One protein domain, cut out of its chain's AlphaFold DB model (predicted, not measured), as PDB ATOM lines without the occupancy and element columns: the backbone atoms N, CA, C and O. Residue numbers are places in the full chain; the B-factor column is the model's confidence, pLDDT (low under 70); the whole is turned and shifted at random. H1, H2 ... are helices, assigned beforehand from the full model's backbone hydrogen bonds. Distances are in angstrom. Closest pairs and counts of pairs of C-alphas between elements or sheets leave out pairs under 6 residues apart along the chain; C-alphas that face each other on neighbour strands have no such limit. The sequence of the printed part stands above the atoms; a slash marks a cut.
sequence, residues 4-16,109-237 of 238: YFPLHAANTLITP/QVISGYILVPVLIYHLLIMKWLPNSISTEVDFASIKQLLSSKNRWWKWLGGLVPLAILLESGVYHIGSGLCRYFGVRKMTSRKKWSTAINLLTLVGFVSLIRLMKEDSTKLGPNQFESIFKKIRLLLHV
ATOM      1  N   TYR A   4     -14.782  17.420 -16.266       87.25
ATOM      2  CA  TYR A   4     -15.705  18.044 -17.224       87.25
ATOM      3  C   TYR A   4     -16.093  17.086 -18.353       87.25
ATOM      4  O   TYR A   4     -17.205  17.140 -18.871       87.25
ATOM      5  N   PHE A   5     -15.178  16.185 -18.727       91.12
ATOM      6  CA  PHE A   5     -15.387  15.253 -19.827       91.12
ATOM      7  C   PHE A   5     -16.666  14.403 -19.700       91.12
ATOM      8  O   PHE A   5     -17.365  14.331 -20.699       91.12
ATOM      9  N   PRO A   6     -17.038  13.814 -18.544       91.62
ATOM     10  CA  PRO A   6     -18.281  13.051 -18.416       91.62
ATOM     11  C   PRO A   6     -19.525  13.867 -18.763       91.62
ATOM     12  O   PRO A   6     -20.397  13.382 -19.476       91.62
ATOM     13  N   LEU A   7     -19.577  15.122 -18.315       91.31
ATOM     14  CA  LEU A   7     -20.690  16.025 -18.585       91.31
ATOM     15  C   LEU A   7     -20.729  16.429 -20.065       91.31
ATOM     16  O   LEU A   7     -21.786  16.395 -20.692       91.31
ATOM     17  N   HIS A   8     -19.569  16.728 -20.655       92.75
ATOM     18  CA  HIS A   8     -19.471  16.990 -22.088       92.75
ATOM     19  C   HIS A   8     -19.856  15.762 -22.924       92.75
ATOM     20  O   HIS A   8     -20.649  15.885 -23.847       92.75
ATOM     21  N   ALA A   9     -19.350  14.577 -22.576       93.75
ATOM     22  CA  ALA A   9     -19.610  13.324 -23.273       93.75
ATOM     23  C   ALA A   9     -21.076  12.892 -23.159       93.75
ATOM     24  O   ALA A   9     -21.642  12.408 -24.135       93.75
ATOM     25  N   ALA A  10     -21.712  13.097 -22.003       93.12
ATOM     26  CA  ALA A  10     -23.143  12.866 -21.856       93.12
ATOM     27  C   ALA A  10     -23.928  13.733 -22.846       93.12
ATOM     28  O   ALA A  10     -24.694  13.200 -23.644       93.12
ATOM     29  N   ASN A  11     -23.651  15.038 -22.871       93.12
ATOM     30  CA  ASN A  11     -24.361  15.974 -23.733       93.12
ATOM     31  C   ASN A  11     -24.081  15.770 -25.235       93.12
ATOM     32  O   ASN A  11     -24.993  15.862 -26.046       93.12
ATOM     33  N   THR A  12     -22.835  15.489 -25.632       93.31
ATOM     34  CA  THR A  12     -22.447  15.450 -27.056       93.31
ATOM     35  C   THR A  12     -22.408  14.050 -27.660       93.31
ATOM     36  O   THR A  12     -22.591  13.903 -28.870       93.31
ATOM     37  N   LEU A  13     -22.192  13.006 -26.857       96.06
ATOM     38  CA  LEU A  13     -22.078  11.629 -27.350       96.06
ATOM     39  C   LEU A  13     -23.321  10.809 -27.022       96.06
ATOM     40  O   LEU A  13     -23.805  10.092 -27.886       96.06
ATOM     41  N   ILE A  14     -23.842  10.905 -25.797       95.25
ATOM     42  CA  ILE A  14     -24.943  10.042 -25.344       95.25
ATOM     43  C   ILE A  14     -26.296  10.629 -25.746       95.25
ATOM     44  O   ILE A  14     -27.061   9.959 -26.438       95.25
ATOM     45  N   THR A  15     -26.588  11.875 -25.362       95.12
ATOM     46  CA  THR A  15     -27.893  12.504 -25.615       95.12
ATOM     47  C   THR A  15     -28.292  12.451 -27.091       95.12
ATOM     48  O   THR A  15     -29.360  11.906 -27.374       95.12
ATOM     49  N   PRO A  16     -27.455  12.867 -28.064       93.62
ATOM     50  CA  PRO A  16     -27.865  12.865 -29.464       93.62
ATOM     51  C   PRO A  16     -27.866  11.457 -30.076       93.62
ATOM     52  O   PRO A  16     -28.548  11.208 -31.071       93.62
ATOM     53  N   GLN A 109      -0.704   6.597 -26.308       91.00
ATOM     54  CA  GLN A 109      -1.167   7.757 -25.526       91.00
ATOM     55  C   GLN A 109      -0.564   9.089 -26.007       91.00
ATOM     56  O   GLN A 109      -1.183  10.147 -25.927       91.00
ATOM     57  N   VAL A 110       0.690   9.054 -26.457       92.25
ATOM     58  CA  VAL A 110       1.412  10.228 -26.952       92.25
ATOM     59  C   VAL A 110       0.885  10.619 -28.321       92.25
ATOM     60  O   VAL A 110       0.614  11.792 -28.553       92.25
ATOM     61  N   ILE A 111       0.724   9.629 -29.201       92.31
ATOM     62  CA  ILE A 111       0.209   9.827 -30.557       92.31
ATOM     63  C   ILE A 111      -1.195  10.428 -30.488       92.31
ATOM     64  O   ILE A 111      -1.455  11.435 -31.141       92.31
ATOM     65  N   SER A 112      -2.068   9.877 -29.638       95.00
ATOM     66  CA  SER A 112      -3.412  10.427 -29.450       95.00
ATOM     67  C   SER A 112      -3.382  11.864 -28.940       95.00
ATOM     68  O   SER A 112      -4.178  12.668 -29.398       95.00
ATOM     69  N   GLY A 113      -2.428  12.227 -28.073       94.88
ATOM     70  CA  GLY A 113      -2.240  13.611 -27.630       94.88
ATOM     71  C   GLY A 113      -1.832  14.557 -28.765       94.88
ATOM     72  O   GLY A 113      -2.391  15.644 -28.883       94.88
ATOM     73  N   TYR A 114      -0.900  14.145 -29.630       94.94
ATOM     74  CA  TYR A 114      -0.472  14.958 -30.777       94.94
ATOM     75  C   TYR A 114      -1.568  15.156 -31.824       94.94
ATOM     76  O   TYR A 114      -1.610  16.210 -32.449       94.94
ATOM     77  N   ILE A 115      -2.459  14.178 -31.993       96.75
ATOM     78  CA  ILE A 115      -3.635  14.304 -32.862       96.75
ATOM     79  C   ILE A 115      -4.711  15.167 -32.188       96.75
ATOM     80  O   ILE A 115      -5.293  16.043 -32.823       96.75
ATOM     81  N   LEU A 116      -4.950  14.952 -30.893       96.56
ATOM     82  CA  LEU A 116      -6.010  15.612 -30.137       96.56
ATOM     83  C   LEU A 116      -5.804  17.126 -30.037       96.56
ATOM     84  O   LEU A 116      -6.757  17.873 -30.213       96.56
ATOM     85  N   VAL A 117      -4.583  17.596 -29.763       96.19
ATOM     86  CA  VAL A 117      -4.306  19.029 -29.546       96.19
ATOM     87  C   VAL A 117      -4.736  19.926 -30.721       96.19
ATOM     88  O   VAL A 117      -5.526  20.839 -30.477       96.19
ATOM     89  N   PRO A 118      -4.287  19.720 -31.976       96.56
ATOM     90  CA  PRO A 118      -4.680  20.590 -33.087       96.56
ATOM     91  C   PRO A 118      -6.188  20.549 -33.354       96.56
ATOM     92  O   PRO A 118      -6.799  21.584 -33.614       96.56
ATOM     93  N   VAL A 119      -6.812  19.377 -33.227       96.94
ATOM     94  CA  VAL A 119      -8.255  19.224 -33.451       96.94
ATOM     95  C   VAL A 119      -9.070  19.857 -32.317       96.94
ATOM     96  O   VAL A 119     -10.114  20.457 -32.564       96.94
ATOM     97  N   LEU A 120      -8.578  19.809 -31.078       96.00
ATOM     98  CA  LEU A 120      -9.188  20.492 -29.939       96.00
ATOM     99  C   LEU A 120      -9.088  22.017 -30.074       96.00
ATOM    100  O   LEU A 120     -10.047  22.718 -29.756       96.00
ATOM    101  N   ILE A 121      -7.961  22.535 -30.573       95.62
ATOM    102  CA  ILE A 121      -7.811  23.965 -30.890       95.62
ATOM    103  C   ILE A 121      -8.828  24.369 -31.957       95.62
ATOM    104  O   ILE A 121      -9.539  25.355 -31.777       95.62
ATOM    105  N   TYR A 122      -8.941  23.584 -33.031       95.56
ATOM    106  CA  TYR A 122      -9.948  23.801 -34.066       95.56
ATOM    107  C   TYR A 122     -11.373  23.819 -33.486       95.56
ATOM    108  O   TYR A 122     -12.141  24.742 -33.755       95.56
ATOM    109  N   HIS A 123     -11.702  22.856 -32.623       95.62
ATOM    110  CA  HIS A 123     -12.993  22.793 -31.943       95.62
ATOM    111  C   HIS A 123     -13.270  24.046 -31.095       95.62
ATOM    112  O   HIS A 123     -14.326  24.657 -31.233       95.62
ATOM    113  N   LEU A 124     -12.316  24.496 -30.273       94.31
ATOM    114  CA  LEU A 124     -12.465  25.730 -29.487       94.31
ATOM    115  C   LEU A 124     -12.626  26.971 -30.374       94.31
ATOM    116  O   LEU A 124     -13.403  27.876 -30.053       94.31
ATOM    117  N   LEU A 125     -11.917  27.004 -31.499       93.38
ATOM    118  CA  LEU A 125     -11.952  28.107 -32.446       93.38
ATOM    119  C   LEU A 125     -13.340  28.260 -33.081       93.38
ATOM    120  O   LEU A 125     -13.876  29.368 -33.063       93.38
ATOM    121  N   ILE A 126     -13.948  27.173 -33.568       92.88
ATOM    122  CA  ILE A 126     -15.262  27.234 -34.233       92.88
ATOM    123  C   ILE A 126     -16.446  27.257 -33.260       92.88
ATOM    124  O   ILE A 126     -17.486  27.802 -33.607       92.88
ATOM    125  N   MET A 127     -16.303  26.694 -32.054       92.06
ATOM    126  CA  MET A 127     -17.402  26.599 -31.079       92.06
ATOM    127  C   MET A 127     -17.441  27.764 -30.092       92.06
ATOM    128  O   MET A 127     -18.477  28.010 -29.478       92.06
ATOM    129  N   LYS A 128     -16.315  28.461 -29.881       90.50
ATOM    130  CA  LYS A 128     -16.218  29.497 -28.845       90.50
ATOM    131  C   LYS A 128     -15.580  30.787 -29.330       90.50
ATOM    132  O   LYS A 128     -16.201  31.837 -29.213       90.50
ATOM    133  N   TRP A 129     -14.350  30.748 -29.839       91.25
ATOM    134  CA  TRP A 129     -13.608  31.989 -30.097       91.25
ATOM    135  C   TRP A 129     -14.157  32.784 -31.278       91.25
ATOM    136  O   TRP A 129     -14.410  33.982 -31.135       91.25
ATOM    137  N   LEU A 130     -14.387  32.141 -32.425       90.81
ATOM    138  CA  LEU A 130     -14.962  32.829 -33.578       90.81
ATOM    139  C   LEU A 130     -16.411  33.260 -33.350       90.81
ATOM    140  O   LEU A 130     -16.665  34.437 -33.596       90.81
ATOM    141  N   PRO A 131     -17.324  32.411 -32.839       90.62
ATOM    142  CA  PRO A 131     -18.692  32.834 -32.536       90.62
ATOM    143  C   PRO A 131     -18.749  34.047 -31.602       90.62
ATOM    144  O   PRO A 131     -19.379  35.048 -31.936       90.62
ATOM    145  N   ASN A 132     -17.977  34.034 -30.507       89.69
ATOM    146  CA  ASN A 132     -17.883  35.176 -29.593       89.69
ATOM    147  C   ASN A 132     -17.402  36.455 -30.301       89.69
ATOM    148  O   ASN A 132     -17.850  37.550 -29.980       89.69
ATOM    149  N   SER A 133     -16.487  36.332 -31.268       88.06
ATOM    150  CA  SER A 133     -15.944  37.475 -32.016       88.06
ATOM    151  C   SER A 133     -16.909  38.074 -33.051       88.06
ATOM    152  O   SER A 133     -16.566  39.070 -33.687       88.06
ATOM    153  N   ILE A 134     -18.057  37.433 -33.282       86.75
ATOM    154  CA  ILE A 134     -19.149  37.908 -34.147       86.75
ATOM    155  C   ILE A 134     -20.487  37.937 -33.387       86.75
ATOM    156  O   ILE A 134     -21.545  37.942 -34.010       86.75
ATOM    157  N   SER A 135     -20.440  37.923 -32.049       86.75
ATOM    158  CA  SER A 135     -21.609  37.974 -31.158       86.75
ATOM    159  C   SER A 135     -22.679  36.921 -31.474       86.75
ATOM    160  O   SER A 135     -23.872  37.204 -31.429       86.75
ATOM    161  N   THR A 136     -22.249  35.709 -31.829       84.44
ATOM    162  CA  THR A 136     -23.119  34.574 -32.166       84.44
ATOM    163  C   THR A 136     -22.874  33.422 -31.192       84.44
ATOM    164  O   THR A 136     -21.739  33.201 -30.762       84.44
ATOM    165  N   GLU A 137     -23.919  32.667 -30.855       84.06
ATOM    166  CA  GLU A 137     -23.823  31.482 -30.000       84.06
ATOM    167  C   GLU A 137     -24.004  30.194 -30.793       84.06
ATOM    168  O   GLU A 137     -24.982  30.053 -31.510       84.06
ATOM    169  N   VAL A 138     -23.103  29.227 -30.597       87.50
ATOM    170  CA  VAL A 138     -23.190  27.912 -31.247       87.50
ATOM    171  C   VAL A 138     -23.884  26.905 -30.331       87.50
ATOM    172  O   VAL A 138     -23.443  26.664 -29.203       87.50
ATOM    173  N   ASP A 139     -24.938  26.291 -30.848       89.56
ATOM    174  CA  ASP A 139     -25.776  25.255 -30.234       89.56
ATOM    175  C   ASP A 139     -25.806  23.974 -31.102       89.56
ATOM    176  O   ASP A 139     -25.069  23.869 -32.093       89.56
ATOM    177  N   PHE A 140     -26.607  22.961 -30.745       90.25
ATOM    178  CA  PHE A 140     -26.693  21.748 -31.566       90.25
ATOM    179  C   PHE A 140     -27.439  21.984 -32.874       90.25
ATOM    180  O   PHE A 140     -27.086  21.338 -33.863       90.25
ATOM    181  N   ALA A 141     -28.393  22.915 -32.936       88.50
ATOM    182  CA  ALA A 141     -29.003  23.324 -34.202       88.50
ATOM    183  C   ALA A 141     -27.934  23.793 -35.208       88.50
ATOM    184  O   ALA A 141     -27.892  23.322 -36.349       88.50
ATOM    185  N   SER A 142     -26.991  24.618 -34.758       89.06
ATOM    186  CA  SER A 142     -25.846  25.070 -35.553       89.06
ATOM    187  C   SER A 142     -24.948  23.900 -35.974       89.06
ATOM    188  O   SER A 142     -24.506  23.822 -37.124       89.06
ATOM    189  N   ILE A 143     -24.685  22.943 -35.077       91.81
ATOM    190  CA  ILE A 143     -23.883  21.748 -35.400       91.81
ATOM    191  C   ILE A 143     -24.570  20.864 -36.444       91.81
ATOM    192  O   ILE A 143     -23.908  20.374 -37.361       91.81
ATOM    193  N   LYS A 144     -25.889  20.678 -36.349       91.38
ATOM    194  CA  LYS A 144     -26.661  19.947 -37.360       91.38
ATOM    195  C   LYS A 144     -26.546  20.636 -38.712       91.38
ATOM    196  O   LYS A 144     -26.206  19.965 -39.679       91.38
ATOM    197  N   GLN A 145     -26.701  21.962 -38.776       89.25
ATOM    198  CA  GLN A 145     -26.508  22.729 -40.016       89.25
ATOM    199  C   GLN A 145     -25.109  22.543 -40.616       89.25
ATOM    200  O   GLN A 145     -24.974  22.403 -41.833       89.25
ATOM    201  N   LEU A 146     -24.062  22.517 -39.783       90.88
ATOM    202  CA  LEU A 146     -22.700  22.236 -40.235       90.88
ATOM    203  C   LEU A 146     -22.597  20.837 -40.860       90.88
ATOM    204  O   LEU A 146     -22.065  20.683 -41.961       90.88
ATOM    205  N   LEU A 147     -23.127  19.822 -40.175       92.00
ATOM    206  CA  LEU A 147     -23.051  18.421 -40.593       92.00
ATOM    207  C   LEU A 147     -23.960  18.093 -41.791       92.00
ATOM    208  O   LEU A 147     -23.618  17.227 -42.601       92.00
ATOM    209  N   SER A 148     -25.082  18.792 -41.954       89.31
ATOM    210  CA  SER A 148     -26.008  18.635 -43.084       89.31
ATOM    211  C   SER A 148     -25.876  19.742 -44.139       89.31
ATOM    212  O   SER A 148     -26.724  19.867 -45.024       89.31
ATOM    213  N   SER A 149     -24.779  20.511 -44.107       86.94
ATOM    214  CA  SER A 149     -24.497  21.568 -45.081       86.94
ATOM    215  C   SER A 149     -24.444  21.038 -46.520       86.94
ATOM    216  O   SER A 149     -23.843  19.996 -46.803       86.94
ATOM    217  N   LYS A 150     -25.006  21.811 -47.462       85.12
ATOM    218  CA  LYS A 150     -24.888  21.551 -48.909       85.12
ATOM    219  C   LYS A 150     -23.444  21.685 -49.403       85.12
ATOM    220  O   LYS A 150     -23.053  21.014 -50.359       85.12
ATOM    221  N   ASN A 151     -22.634  22.526 -48.755       86.38
ATOM    222  CA  ASN A 151     -21.226  22.666 -49.096       86.38
ATOM    223  C   ASN A 151     -20.441  21.454 -48.570       86.38
ATOM    224  O   ASN A 151     -20.185  21.332 -47.370       86.38
ATOM    225  N   ARG A 152     -20.022  20.568 -49.486       88.56
ATOM    226  CA  ARG A 152     -19.286  19.338 -49.149       88.56
ATOM    227  C   ARG A 152     -18.012  19.613 -48.351       88.56
ATOM    228  O   ARG A 152     -17.702  18.838 -47.451       88.56
ATOM    229  N   TRP A 153     -17.298  20.702 -48.636       87.50
ATOM    230  CA  TRP A 153     -16.071  21.037 -47.912       87.50
ATOM    231  C   TRP A 153     -16.349  21.345 -46.443       87.50
ATOM    232  O   TRP A 153     -15.672  20.809 -45.569       87.50
ATOM    233  N   TRP A 154     -17.375  22.144 -46.157       87.62
ATOM    234  CA  TRP A 154     -17.751  22.483 -44.782       87.62
ATOM    235  C   TRP A 154     -18.316  21.282 -44.039       87.62
ATOM    236  O   TRP A 154     -17.901  21.012 -42.917       87.62
ATOM    237  N   LYS A 155     -19.181  20.508 -44.698       90.25
ATOM    238  CA  LYS A 155     -19.740  19.279 -44.135       90.25
ATOM    239  C   LYS A 155     -18.653  18.296 -43.699       90.25
ATOM    240  O   LYS A 155     -18.671  17.816 -42.568       90.25
ATOM    241  N   TRP A 156     -17.712  17.991 -44.592       92.44
ATOM    242  CA  TRP A 156     -16.707  16.961 -44.337       92.44
ATOM    243  C   TRP A 156     -15.506  17.497 -43.566       92.44
ATOM    244  O   TRP A 156     -15.230  17.001 -42.479       92.44
ATOM    245  N   LEU A 157     -14.804  18.505 -44.091       91.25
ATOM    246  CA  LEU A 157     -13.568  19.000 -43.472       91.25
ATOM    247  C   LEU A 157     -13.810  19.999 -42.345       91.25
ATOM    248  O   LEU A 157     -12.977  20.099 -41.452       91.25
ATOM    249  N   GLY A 158     -14.927  20.725 -42.376       89.44
ATOM    250  CA  GLY A 158     -15.311  21.629 -41.295       89.44
ATOM    251  C   GLY A 158     -16.036  20.918 -40.146       89.44
ATOM    252  O   GLY A 158     -15.833  21.248 -38.979       89.44
ATOM    253  N   GLY A 159     -16.873  19.934 -40.468       93.31
ATOM    254  CA  GLY A 159     -17.709  19.220 -39.506       93.31
ATOM    255  C   GLY A 159     -17.216  17.811 -39.214       93.31
ATOM    256  O   GLY A 159     -16.536  17.562 -38.222       93.31
ATOM    257  N   LEU A 160     -17.598  16.864 -40.068       94.88
ATOM    258  CA  LEU A 160     -17.576  15.443 -39.735       94.88
ATOM    259  C   LEU A 160     -16.175  14.894 -39.429       94.88
ATOM    260  O   LEU A 160     -15.994  14.239 -38.407       94.88
ATOM    261  N   VAL A 161     -15.183  15.162 -40.281       96.06
ATOM    262  CA  VAL A 161     -13.815  14.642 -40.117       96.06
ATOM    263  C   VAL A 161     -13.153  15.151 -38.832       96.06
ATOM    264  O   VAL A 161     -12.725  14.314 -38.034       96.06
ATOM    265  N   PRO A 162     -13.066  16.469 -38.563       96.88
ATOM    266  CA  PRO A 162     -12.447  16.938 -37.327       96.88
ATOM    267  C   PRO A 162     -13.219  16.482 -36.085       96.88
ATOM    268  O   PRO A 162     -12.586  16.114 -35.100       96.88
ATOM    269  N   LEU A 163     -14.555  16.424 -36.115       96.88
ATOM    270  CA  LEU A 163     -15.334  15.925 -34.974       96.88
ATOM    271  C   LEU A 163     -15.125  14.422 -34.731       96.88
ATOM    272  O   LEU A 163     -15.000  14.011 -33.579       96.88
ATOM    273  N   ALA A 164     -15.015  13.611 -35.786       97.62
ATOM    274  CA  ALA A 164     -14.691  12.189 -35.685       97.62
ATOM    275  C   ALA A 164     -13.293  11.957 -35.090       97.62
ATOM    276  O   ALA A 164     -13.129  11.145 -34.180       97.62
ATOM    277  N   ILE A 165     -12.292  12.713 -35.556       97.88
ATOM    278  CA  ILE A 165     -10.927  12.630 -35.020       97.88
ATOM    279  C   ILE A 165     -10.901  13.090 -33.559       97.88
ATOM    280  O   ILE A 165     -10.246  12.456 -32.729       97.88
ATOM    281  N   LEU A 166     -11.619  14.168 -33.221       97.19
ATOM    282  CA  LEU A 166     -11.725  14.672 -31.850       97.19
ATOM    283  C   LEU A 166     -12.343  13.628 -30.920       97.19
ATOM    284  O   LEU A 166     -11.827  13.402 -29.827       97.19
ATOM    285  N   LEU A 167     -13.423  12.987 -31.370       97.19
ATOM    286  CA  LEU A 167     -14.108  11.919 -30.657       97.19
ATOM    287  C   LEU A 167     -13.154  10.759 -30.363       97.19
ATOM    288  O   LEU A 167     -12.940  10.422 -29.200       97.19
ATOM    289  N   GLU A 168     -12.564  10.166 -31.399       96.12
ATOM    290  CA  GLU A 168     -11.729   8.976 -31.240       96.12
ATOM    291  C   GLU A 168     -10.475   9.282 -30.411       96.12
ATOM    292  O   GLU A 168     -10.199   8.609 -29.411       96.12
ATOM    293  N   SER A 169      -9.736  10.334 -30.781       96.88
ATOM    294  CA  SER A 169      -8.502  10.703 -30.082       96.88
ATOM    295  C   SER A 169      -8.768  11.175 -28.653       96.88
ATOM    296  O   SER A 169      -8.015  10.808 -27.750       96.88
ATOM    297  N   GLY A 170      -9.848  11.925 -28.419       96.12
ATOM    298  CA  GLY A 170     -10.235  12.446 -27.109       96.12
ATOM    299  C   GLY A 170     -10.688  11.355 -26.146       96.12
ATOM    300  O   GLY A 170     -10.137  11.248 -25.046       96.12
ATOM    301  N   VAL A 171     -11.639  10.510 -26.564       96.38
ATOM    302  CA  VAL A 171     -12.153   9.398 -25.743       96.38
ATOM    303  C   VAL A 171     -11.026   8.426 -25.405       96.38
ATOM    304  O   VAL A 171     -10.872   8.048 -24.239       96.38
ATOM    305  N   TYR A 172     -10.187   8.080 -26.387       95.69
ATOM    306  CA  TYR A 172      -9.019   7.245 -26.141       95.69
ATOM    307  C   TYR A 172      -8.050   7.924 -25.170       95.69
ATOM    308  O   TYR A 172      -7.780   7.363 -24.115       95.69
ATOM    309  N   HIS A 173      -7.566   9.137 -25.467       95.88
ATOM    310  CA  HIS A 173      -6.548   9.811 -24.655       95.88
ATOM    311  C   HIS A 173      -6.988   9.989 -23.197       95.88
ATOM    312  O   HIS A 173      -6.211   9.724 -22.276       95.88
ATOM    313  N   ILE A 174      -8.236  10.390 -22.964       95.31
ATOM    314  CA  ILE A 174      -8.770  10.556 -21.610       95.31
ATOM    315  C   ILE A 174      -8.955   9.190 -20.940       95.31
ATOM    316  O   ILE A 174      -8.490   9.002 -19.816       95.31
ATOM    317  N   GLY A 175      -9.567   8.219 -21.622       94.69
ATOM    318  CA  GLY A 175      -9.848   6.897 -21.062       94.69
ATOM    319  C   GLY A 175      -8.589   6.094 -20.729       94.69
ATOM    320  O   GLY A 175      -8.453   5.574 -19.619       94.69
ATOM    321  N   SER A 176      -7.621   6.023 -21.645       93.62
ATOM    322  CA  SER A 176      -6.350   5.339 -21.389       93.62
ATOM    323  C   SER A 176      -5.469   6.113 -20.404       93.62
ATOM    324  O   SER A 176      -4.740   5.491 -19.624       93.62
ATOM    325  N   GLY A 177      -5.585   7.445 -20.366       93.50
ATOM    326  CA  GLY A 177      -4.966   8.292 -19.346       93.50
ATOM    327  C   GLY A 177      -5.514   8.017 -17.942       93.50
ATOM    328  O   GLY A 177      -4.731   7.849 -17.010       93.50
ATOM    329  N   LEU A 178      -6.836   7.881 -17.793       93.69
ATOM    330  CA  LEU A 178      -7.494   7.506 -16.536       93.69
ATOM    331  C   LEU A 178      -7.118   6.091 -16.088       93.69
ATOM    332  O   LEU A 178      -6.770   5.885 -14.928       93.69
ATOM    333  N   CYS A 179      -7.105   5.131 -17.015       93.38
ATOM    334  CA  CYS A 179      -6.646   3.767 -16.750       93.38
ATOM    335  C   CYS A 179      -5.218   3.757 -16.165       93.38
ATOM    336  O   CYS A 179      -4.937   3.060 -15.184       93.38
ATOM    337  N   ARG A 180      -4.329   4.600 -16.713       91.00
ATOM    338  CA  ARG A 180      -2.968   4.796 -16.197       91.00
ATOM    339  C   ARG A 180      -2.952   5.503 -14.843       91.00
ATOM    340  O   ARG A 180      -2.210   5.074 -13.965       91.00
ATOM    341  N   TYR A 181      -3.742   6.562 -14.677       92.06
ATOM    342  CA  TYR A 181      -3.840   7.332 -13.433       92.06
ATOM    343  C   TYR A 181      -4.249   6.448 -12.247       92.06
ATOM    344  O   TYR A 181      -3.643   6.527 -11.184       92.06
ATOM    345  N   PHE A 182      -5.189   5.525 -12.459       93.00
ATOM    346  CA  PHE A 182      -5.597   4.536 -11.456       93.00
ATOM    347  C   PHE A 182      -4.630   3.348 -11.304       93.00
ATOM    348  O   PHE A 182      -4.909   2.413 -10.556       93.00
ATOM    349  N   GLY A 183      -3.502   3.334 -12.020       90.25
ATOM    350  CA  GLY A 183      -2.488   2.290 -11.888       90.25
ATOM    351  C   GLY A 183      -2.946   0.909 -12.371       90.25
ATOM    352  O   GLY A 183      -2.456  -0.108 -11.876       90.25
ATOM    353  N   VAL A 184      -3.869   0.833 -13.335       90.31
ATOM    354  CA  VAL A 184      -4.417  -0.447 -13.808       90.31
ATOM    355  C   VAL A 184      -3.366  -1.222 -14.615       90.31
ATOM    356  O   VAL A 184      -3.087  -0.952 -15.786       90.31
ATOM    357  N   ARG A 185      -2.765  -2.232 -13.977       86.19
ATOM    358  CA  ARG A 185      -1.713  -3.069 -14.587       86.19
ATOM    359  C   ARG A 185      -2.231  -4.358 -15.220       86.19
ATOM    360  O   ARG A 185      -1.675  -4.803 -16.219       86.19
ATOM    361  N   LYS A 186      -3.295  -4.947 -14.664       88.19
ATOM    362  CA  LYS A 186      -3.833  -6.242 -15.112       88.19
ATOM    363  C   LYS A 186      -4.397  -6.147 -16.533       88.19
ATOM    364  O   LYS A 186      -5.237  -5.292 -16.810       88.19
ATOM    365  N   MET A 187      -3.994  -7.072 -17.407       85.69
ATOM    366  CA  MET A 187      -4.415  -7.087 -18.814       85.69
ATOM    367  C   MET A 187      -5.931  -7.247 -18.974       85.69
ATOM    368  O   MET A 187      -6.551  -6.555 -19.775       85.69
ATOM    369  N   THR A 188      -6.550  -8.109 -18.169       88.81
ATOM    370  CA  THR A 188      -8.009  -8.310 -18.156       88.81
ATOM    371  C   THR A 188      -8.758  -7.022 -17.819       88.81
ATOM    372  O   THR A 188      -9.731  -6.678 -18.487       88.81
ATOM    373  N   SER A 189      -8.274  -6.254 -16.839       91.25
ATOM    374  CA  SER A 189      -8.831  -4.942 -16.504       91.25
ATOM    375  C   SER A 189      -8.627  -3.939 -17.637       91.25
ATOM    376  O   SER A 189      -9.571  -3.240 -17.997       91.25
ATOM    377  N   ARG A 190      -7.442  -3.891 -18.259       90.75
ATOM    378  CA  ARG A 190      -7.199  -3.002 -19.408       90.75
ATOM    379  C   ARG A 190      -8.080  -3.339 -20.613       90.75
ATOM    380  O   ARG A 190      -8.535  -2.421 -21.290       90.75
ATOM    381  N   LYS A 191      -8.398  -4.621 -20.841       90.50
ATOM    382  CA  LYS A 191      -9.399  -5.032 -21.840       90.50
ATOM    383  C   LYS A 191     -10.774  -4.438 -21.528       90.50
ATOM    384  O   LYS A 191     -11.356  -3.841 -22.423       90.50
ATOM    385  N   LYS A 192     -11.243  -4.492 -20.272       93.31
ATOM    386  CA  LYS A 192     -12.514  -3.852 -19.862       93.31
ATOM    387  C   LYS A 192     -12.511  -2.340 -20.110       93.31
ATOM    388  O   LYS A 192     -13.472  -1.814 -20.660       93.31
ATOM    389  N   TRP A 193     -11.416  -1.656 -19.770       94.06
ATOM    390  CA  TRP A 193     -11.238  -0.236 -20.095       94.06
ATOM    391  C   TRP A 193     -11.298   0.015 -21.604       94.06
ATOM    392  O   TRP A 193     -11.972   0.940 -22.043       94.06
ATOM    393  N   SER A 194     -10.650  -0.834 -22.407       93.19
ATOM    394  CA  SER A 194     -10.694  -0.739 -23.869       93.19
ATOM    395  C   SER A 194     -12.103  -0.928 -24.411       93.19
ATOM    396  O   SER A 194     -12.497  -0.205 -25.318       93.19
ATOM    397  N   THR A 195     -12.870  -1.870 -23.861       94.69
ATOM    398  CA  THR A 195     -14.268  -2.088 -24.238       94.69
ATOM    399  C   THR A 195     -15.118  -0.864 -23.913       94.69
ATOM    400  O   THR A 195     -15.878  -0.427 -24.770       94.69
ATOM    401  N   ALA A 196     -14.957  -0.270 -22.727       95.25
ATOM    402  CA  ALA A 196     -15.688   0.939 -22.341       95.25
ATOM    403  C   ALA A 196     -15.354   2.137 -23.247       95.25
ATOM    404  O   ALA A 196     -16.257   2.833 -23.703       95.25
ATOM    405  N   ILE A 197     -14.067   2.337 -23.559       95.50
ATOM    406  CA  ILE A 197     -13.594   3.364 -24.502       95.50
ATOM    407  C   ILE A 197     -14.218   3.139 -25.883       95.50
ATOM    408  O   ILE A 197     -14.818   4.055 -26.431       95.50
ATOM    409  N   ASN A 198     -14.138   1.919 -26.420       95.25
ATOM    410  CA  ASN A 198     -14.680   1.598 -27.741       95.25
ATOM    411  C   ASN A 198     -16.204   1.746 -27.797       95.25
ATOM    412  O   ASN A 198     -16.725   2.231 -28.798       95.25
ATOM    413  N   LEU A 199     -16.918   1.360 -26.736       96.75
ATOM    414  CA  LEU A 199     -18.367   1.523 -26.652       96.75
ATOM    415  C   LEU A 199     -18.752   3.005 -26.637       96.75
ATOM    416  O   LEU A 199     -19.633   3.408 -27.389       96.75
ATOM    417  N   LEU A 200     -18.069   3.825 -25.834       97.06
ATOM    418  CA  LEU A 200     -18.315   5.266 -25.798       97.06
ATOM    419  C   LEU A 200     -17.995   5.927 -27.147       97.06
ATOM    420  O   LEU A 200     -18.766   6.760 -27.619       97.06
ATOM    421  N   THR A 201     -16.902   5.523 -27.798       97.44
ATOM    422  CA  THR A 201     -16.556   5.977 -29.152       97.44
ATOM    423  C   THR A 201     -17.628   5.574 -30.168       97.44
ATOM    424  O   THR A 201     -18.044   6.404 -30.971       97.44
ATOM    425  N   LEU A 202     -18.128   4.334 -30.118       97.56
ATOM    426  CA  LEU A 202     -19.208   3.867 -30.991       97.56
ATOM    427  C   LEU A 202     -20.487   4.688 -30.790       97.56
ATOM    428  O   LEU A 202     -21.074   5.146 -31.767       97.56
ATOM    429  N   VAL A 203     -20.887   4.919 -29.538       97.81
ATOM    430  CA  VAL A 203     -22.029   5.780 -29.193       97.81
ATOM    431  C   VAL A 203     -21.824   7.196 -29.743       97.81
ATOM    432  O   VAL A 203     -22.730   7.749 -30.361       97.81
ATOM    433  N   GLY A 204     -20.615   7.748 -29.624       97.50
ATOM    434  CA  GLY A 204     -20.271   9.040 -30.215       97.50
ATOM    435  C   GLY A 204     -20.387   9.074 -31.743       97.50
ATOM    436  O   GLY A 204     -20.907  10.042 -32.295       97.50
ATOM    437  N   PHE A 205     -19.975   8.013 -32.443       97.62
ATOM    438  CA  PHE A 205     -20.151   7.922 -33.896       97.62
ATOM    439  C   PHE A 205     -21.627   7.829 -34.285       97.62
ATOM    440  O   PHE A 205     -22.049   8.486 -35.236       97.62
ATOM    441  N   VAL A 206     -22.425   7.065 -33.533       97.12
ATOM    442  CA  VAL A 206     -23.880   7.010 -33.722       97.12
ATOM    443  C   VAL A 206     -24.493   8.401 -33.530       97.12
ATOM    444  O   VAL A 206     -25.261   8.826 -34.389       97.12
ATOM    445  N   SER A 207     -24.108   9.133 -32.480       96.19
ATOM    446  CA  SER A 207     -24.520  10.528 -32.251       96.19
ATOM    447  C   SER A 207     -24.208  11.422 -33.456       96.19
ATOM    448  O   SER A 207     -25.121  12.038 -34.010       96.19
ATOM    449  N   LEU A 208     -22.960  11.425 -33.946       95.44
ATOM    450  CA  LEU A 208     -22.562  12.226 -35.114       95.44
ATOM    451  C   LEU A 208     -23.372  11.881 -36.370       95.44
ATOM    452  O   LEU A 208     -23.802  12.776 -37.096       95.44
ATOM    453  N   ILE A 209     -23.601  10.591 -36.629       94.31
ATOM    454  CA  ILE A 209     -24.390  10.143 -37.784       94.31
ATOM    455  C   ILE A 209     -25.851  10.578 -37.646       94.31
ATOM    456  O   ILE A 209     -26.440  11.012 -38.637       94.31
ATOM    457  N   ARG A 210     -26.443  10.473 -36.450       93.31
ATOM    458  CA  ARG A 210     -27.825  10.911 -36.204       93.31
ATOM    459  C   ARG A 210     -27.962  12.423 -36.383       93.31
ATOM    460  O   ARG A 210     -28.847  12.844 -37.116       93.31
ATOM    461  N   LEU A 211     -27.038  13.212 -35.832       92.12
ATOM    462  CA  LEU A 211     -27.004  14.666 -36.029       92.12
ATOM    463  C   LEU A 211     -26.827  15.061 -37.504       92.12
ATOM    464  O   LEU A 211     -27.408  16.041 -37.952       92.12
ATOM    465  N   MET A 212     -26.054  14.294 -38.279       90.44
ATOM    466  CA  MET A 212     -25.848  14.552 -39.711       90.44
ATOM    467  C   MET A 212     -27.088  14.265 -40.571       90.44
ATOM    468  O   MET A 212     -27.213  14.823 -41.663       90.44
ATOM    469  N   LYS A 213     -27.962  13.356 -40.128       88.06
ATOM    470  CA  LYS A 213     -29.176  12.972 -40.864       88.06
ATOM    471  C   LYS A 213     -30.317  13.975 -40.707       88.06
ATOM    472  O   LYS A 213     -31.275  13.875 -41.465       88.06
ATOM    473  N   GLU A 214     -30.207  14.913 -39.771       77.38
ATOM    474  CA  GLU A 214     -31.228  15.932 -39.584       77.38
ATOM    475  C   GLU A 214     -31.292  16.926 -40.745       77.38
ATOM    476  O   GLU A 214     -30.273  17.345 -41.310       77.38
ATOM    477  N   ASP A 215     -32.520  17.293 -41.100       68.19
ATOM    478  CA  ASP A 215     -32.793  18.133 -42.260       68.19
ATOM    479  C   ASP A 215     -32.438  19.595 -41.956       68.19
ATOM    480  O   ASP A 215     -33.123  20.278 -41.191       68.19
ATOM    481  N   SER A 216     -31.369  20.097 -42.585       64.50
ATOM    482  CA  SER A 216     -30.920  21.487 -42.425       64.50
ATOM    483  C   SER A 216     -31.960  22.515 -42.840       64.50
ATOM    484  O   SER A 216     -31.876  23.651 -42.383       64.50
ATOM    485  N   THR A 217     -32.929  22.159 -43.688       60.91
ATOM    486  CA  THR A 217     -33.944  23.107 -44.174       60.91
ATOM    487  C   THR A 217     -34.972  23.492 -43.114       60.91
ATOM    488  O   THR A 217     -35.632  24.519 -43.250       60.91
ATOM    489  N   LYS A 218     -35.077  22.703 -42.039       64.06
ATOM    490  CA  LYS A 218     -35.926  22.991 -40.875       64.06
ATOM    491  C   LYS A 218     -35.204  23.799 -39.796       64.06
ATOM    492  O   LYS A 218     -35.816  24.182 -38.804       64.06
ATOM    493  N   LEU A 219     -33.906  24.029 -39.971       67.81
ATOM    494  CA  LEU A 219     -33.064  24.762 -39.036       67.81
ATOM    495  C   LEU A 219     -32.932  26.211 -39.528       67.81
ATOM    496  O   LEU A 219     -33.017  26.464 -40.726       67.81
ATOM    497  N   GLY A 220     -32.752  27.164 -38.608       67.06
ATOM    498  CA  GLY A 220     -32.673  28.600 -38.912       67.06
ATOM    499  C   GLY A 220     -31.477  29.009 -39.802       67.06
ATOM    500  O   GLY A 220     -30.921  28.194 -40.536       67.06
ATOM    501  N   PRO A 221     -31.027  30.275 -39.775       68.31
ATOM    502  CA  PRO A 221     -29.887  30.709 -40.589       68.31
ATOM    503  C   PRO A 221     -28.599  29.938 -40.243       68.31
ATOM    504  O   PRO A 221     -28.329  29.666 -39.073       68.31
ATOM    505  N   ASN A 222     -27.796  29.594 -41.262       72.00
ATOM    506  CA  ASN A 222     -26.551  28.837 -41.097       72.00
ATOM    507  C   ASN A 222     -25.442  29.702 -40.486       72.00
ATOM    508  O   ASN A 222     -24.725  30.416 -41.190       72.00
ATOM    509  N   GLN A 223     -25.261  29.598 -39.174       77.44
ATOM    510  CA  GLN A 223     -24.274  30.400 -38.448       77.44
ATOM    511  C   GLN A 223     -22.820  30.072 -38.839       77.44
ATOM    512  O   GLN A 223     -21.938  30.934 -38.776       77.44
ATOM    513  N   PHE A 224     -22.559  28.845 -39.309       81.44
ATOM    514  CA  PHE A 224     -21.218  28.408 -39.705       81.44
ATOM    515  C   PHE A 224     -20.727  29.030 -41.011       81.44
ATOM    516  O   PHE A 224     -19.517  29.102 -41.229       81.44
ATOM    517  N   GLU A 225     -21.622  29.538 -41.858       80.56
ATOM    518  CA  GLU A 225     -21.228  30.267 -43.065       80.56
ATOM    519  C   GLU A 225     -20.455  31.547 -42.717       80.56
ATOM    520  O   GLU A 225     -19.359  31.780 -43.237       80.56
ATOM    521  N   SER A 226     -20.960  32.326 -41.758       80.50
ATOM    522  CA  SER A 226     -20.282  33.522 -41.246       80.50
ATOM    523  C   SER A 226     -18.944  33.183 -40.577       80.50
ATOM    524  O   SER A 226     -17.946  33.877 -40.796       80.50
ATOM    525  N   ILE A 227     -18.892  32.082 -39.817       82.62
ATOM    526  CA  ILE A 227     -17.670  31.600 -39.153       82.62
ATOM    527  C   ILE A 227     -16.605  31.214 -40.191       82.62
ATOM    528  O   ILE A 227     -15.472  31.698 -40.122       82.62
ATOM    529  N   PHE A 228     -16.949  30.396 -41.191       85.44
ATOM    530  CA  PHE A 228     -15.991  29.977 -42.221       85.44
ATOM    531  C   PHE A 228     -15.590  31.109 -43.159       85.44
ATOM    532  O   PHE A 228     -14.434  31.157 -43.583       85.44
ATOM    533  N   LYS A 229     -16.488  32.057 -43.446       84.94
ATOM    534  CA  LYS A 229     -16.131  33.276 -44.177       84.94
ATOM    535  C   LYS A 229     -15.071  34.076 -43.415       84.94
ATOM    536  O   LYS A 229     -14.084  34.490 -44.020       84.94
ATOM    537  N   LYS A 230     -15.218  34.224 -42.093       82.62
ATOM    538  CA  LYS A 230     -14.218  34.886 -41.241       82.62
ATOM    539  C   LYS A 230     -12.886  34.131 -41.210       82.62
ATOM    540  O   LYS A 230     -11.844  34.766 -41.329       82.62
ATOM    541  N   ILE A 231     -12.905  32.797 -41.138       83.25
ATOM    542  CA  ILE A 231     -11.688  31.970 -41.251       83.25
ATOM    543  C   ILE A 231     -10.996  32.213 -42.590       83.25
ATOM    544  O   ILE A 231      -9.794  32.454 -42.624       83.25
ATOM    545  N   ARG A 232     -11.747  32.184 -43.696       84.25
ATOM    546  CA  ARG A 232     -11.183  32.407 -45.029       84.25
ATOM    547  C   ARG A 232     -10.537  33.783 -45.144       84.25
ATOM    548  O   ARG A 232      -9.447  33.863 -45.692       84.25
ATOM    549  N   LEU A 233     -11.177  34.824 -44.607       84.50
ATOM    550  CA  LEU A 233     -10.607  36.172 -44.556       84.50
ATOM    551  C   LEU A 233      -9.297  36.189 -43.763       84.50
ATOM    552  O   LEU A 233      -8.295  36.644 -44.288       84.50
ATOM    553  N   LEU A 234      -9.265  35.617 -42.558       81.88
ATOM    554  CA  LEU A 234      -8.036  35.542 -41.755       81.88
ATOM    555  C   LEU A 234      -6.905  34.765 -42.448       81.88
ATOM    556  O   LEU A 234      -5.740  35.067 -42.225       81.88
ATOM    557  N   LEU A 235      -7.239  33.778 -43.285       78.88
ATOM    558  CA  LEU A 235      -6.265  32.989 -44.046       78.88
ATOM    559  C   LEU A 235      -5.846  33.630 -45.382       78.88
ATOM    560  O   LEU A 235      -4.832  33.224 -45.935       78.88
ATOM    561  N   HIS A 236      -6.633  34.565 -45.927       69.38
ATOM    562  CA  HIS A 236      -6.354  35.275 -47.190       69.38
ATOM    563  C   HIS A 236      -5.871  36.719 -46.970       69.38
ATOM    564  O   HIS A 236      -5.685  37.447 -47.939       69.38
ATOM    565  N   VAL A 237      -5.669  37.148 -45.721       45.22
ATOM    566  CA  VAL A 237      -4.965  38.397 -45.411       45.22
ATOM    567  C   VAL A 237      -3.470  38.089 -45.344       45.22
ATOM    568  O   VAL A 237      -2.937  37.733 -44.294       45.22
TER     569      VAL A 237
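Overview. This is residues 4 to 16 and 109 to 237 of the 238 residues of the protein "YOR228Cp-like protein" of Saccharomyces cerevisiae (strain AWRI1631) (UniProt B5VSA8). The longest helix, H4, lies in the middle; H5 folds back along one side of it as a helical hairpin, and H2 crosses it on the other side. H1 packs on H5 with residues 12 to 16, while H3 and H6 gather at the end where H4 begins and H5 ends, and residues 232 to 237 stick out. The printed part has 142 residues, with six named helices, H1 to H6 in chain order, and no named strand: all helix. It is compact, with a radius of gyration of the C-alphas of 16.8 A, and spans 51 by 34 by 24 A.

Arrangement. H4, residues 152 to 181, touches H5, residues 187 to 213, at a shallow tilt of 21 degrees, opposite ways; their closest C-alphas, Glu 168 and Thr 201, are 6.1 A apart. H2, residues 109 to 132, touches H4 at a steep tilt of 51 degrees; C-alphas 112 and 169 are closest, 5.1 A. H2 and H5 are apart. H1, residues 5 to 16, touches H5 at Leu 13 and Gly 204, the closest C-alphas, 4.3 A. H3, residues 140 to 147, touches H4, H5 and H6, residues 223 to 236; its closest C-alphas to H5 are Leu 147 and Met 212, 4.9 A. Each O i to N i+4 pair is within hydrogen-bond range in H3, H5 and H6, against 6 of 8 in H1, 15 of 20 in H2 and 24 of 26 in H4.

Along the chain. H4 measures 40.7 A, H5 38.8 A, H2 32.4 A and H6 20.5 A. C-alpha 152 is at (-19.286, 19.338, -49.149) and C-alpha 236 at (-6.354, 35.275, -47.190).

Size, cuts and confidence. Residues 17 to 108 are not printed, a gap of 27.5 A between C-alphas 16 and 109. No link printed whole is long. Residues 215 to 221 and 236 to 237 have pLDDT under 70.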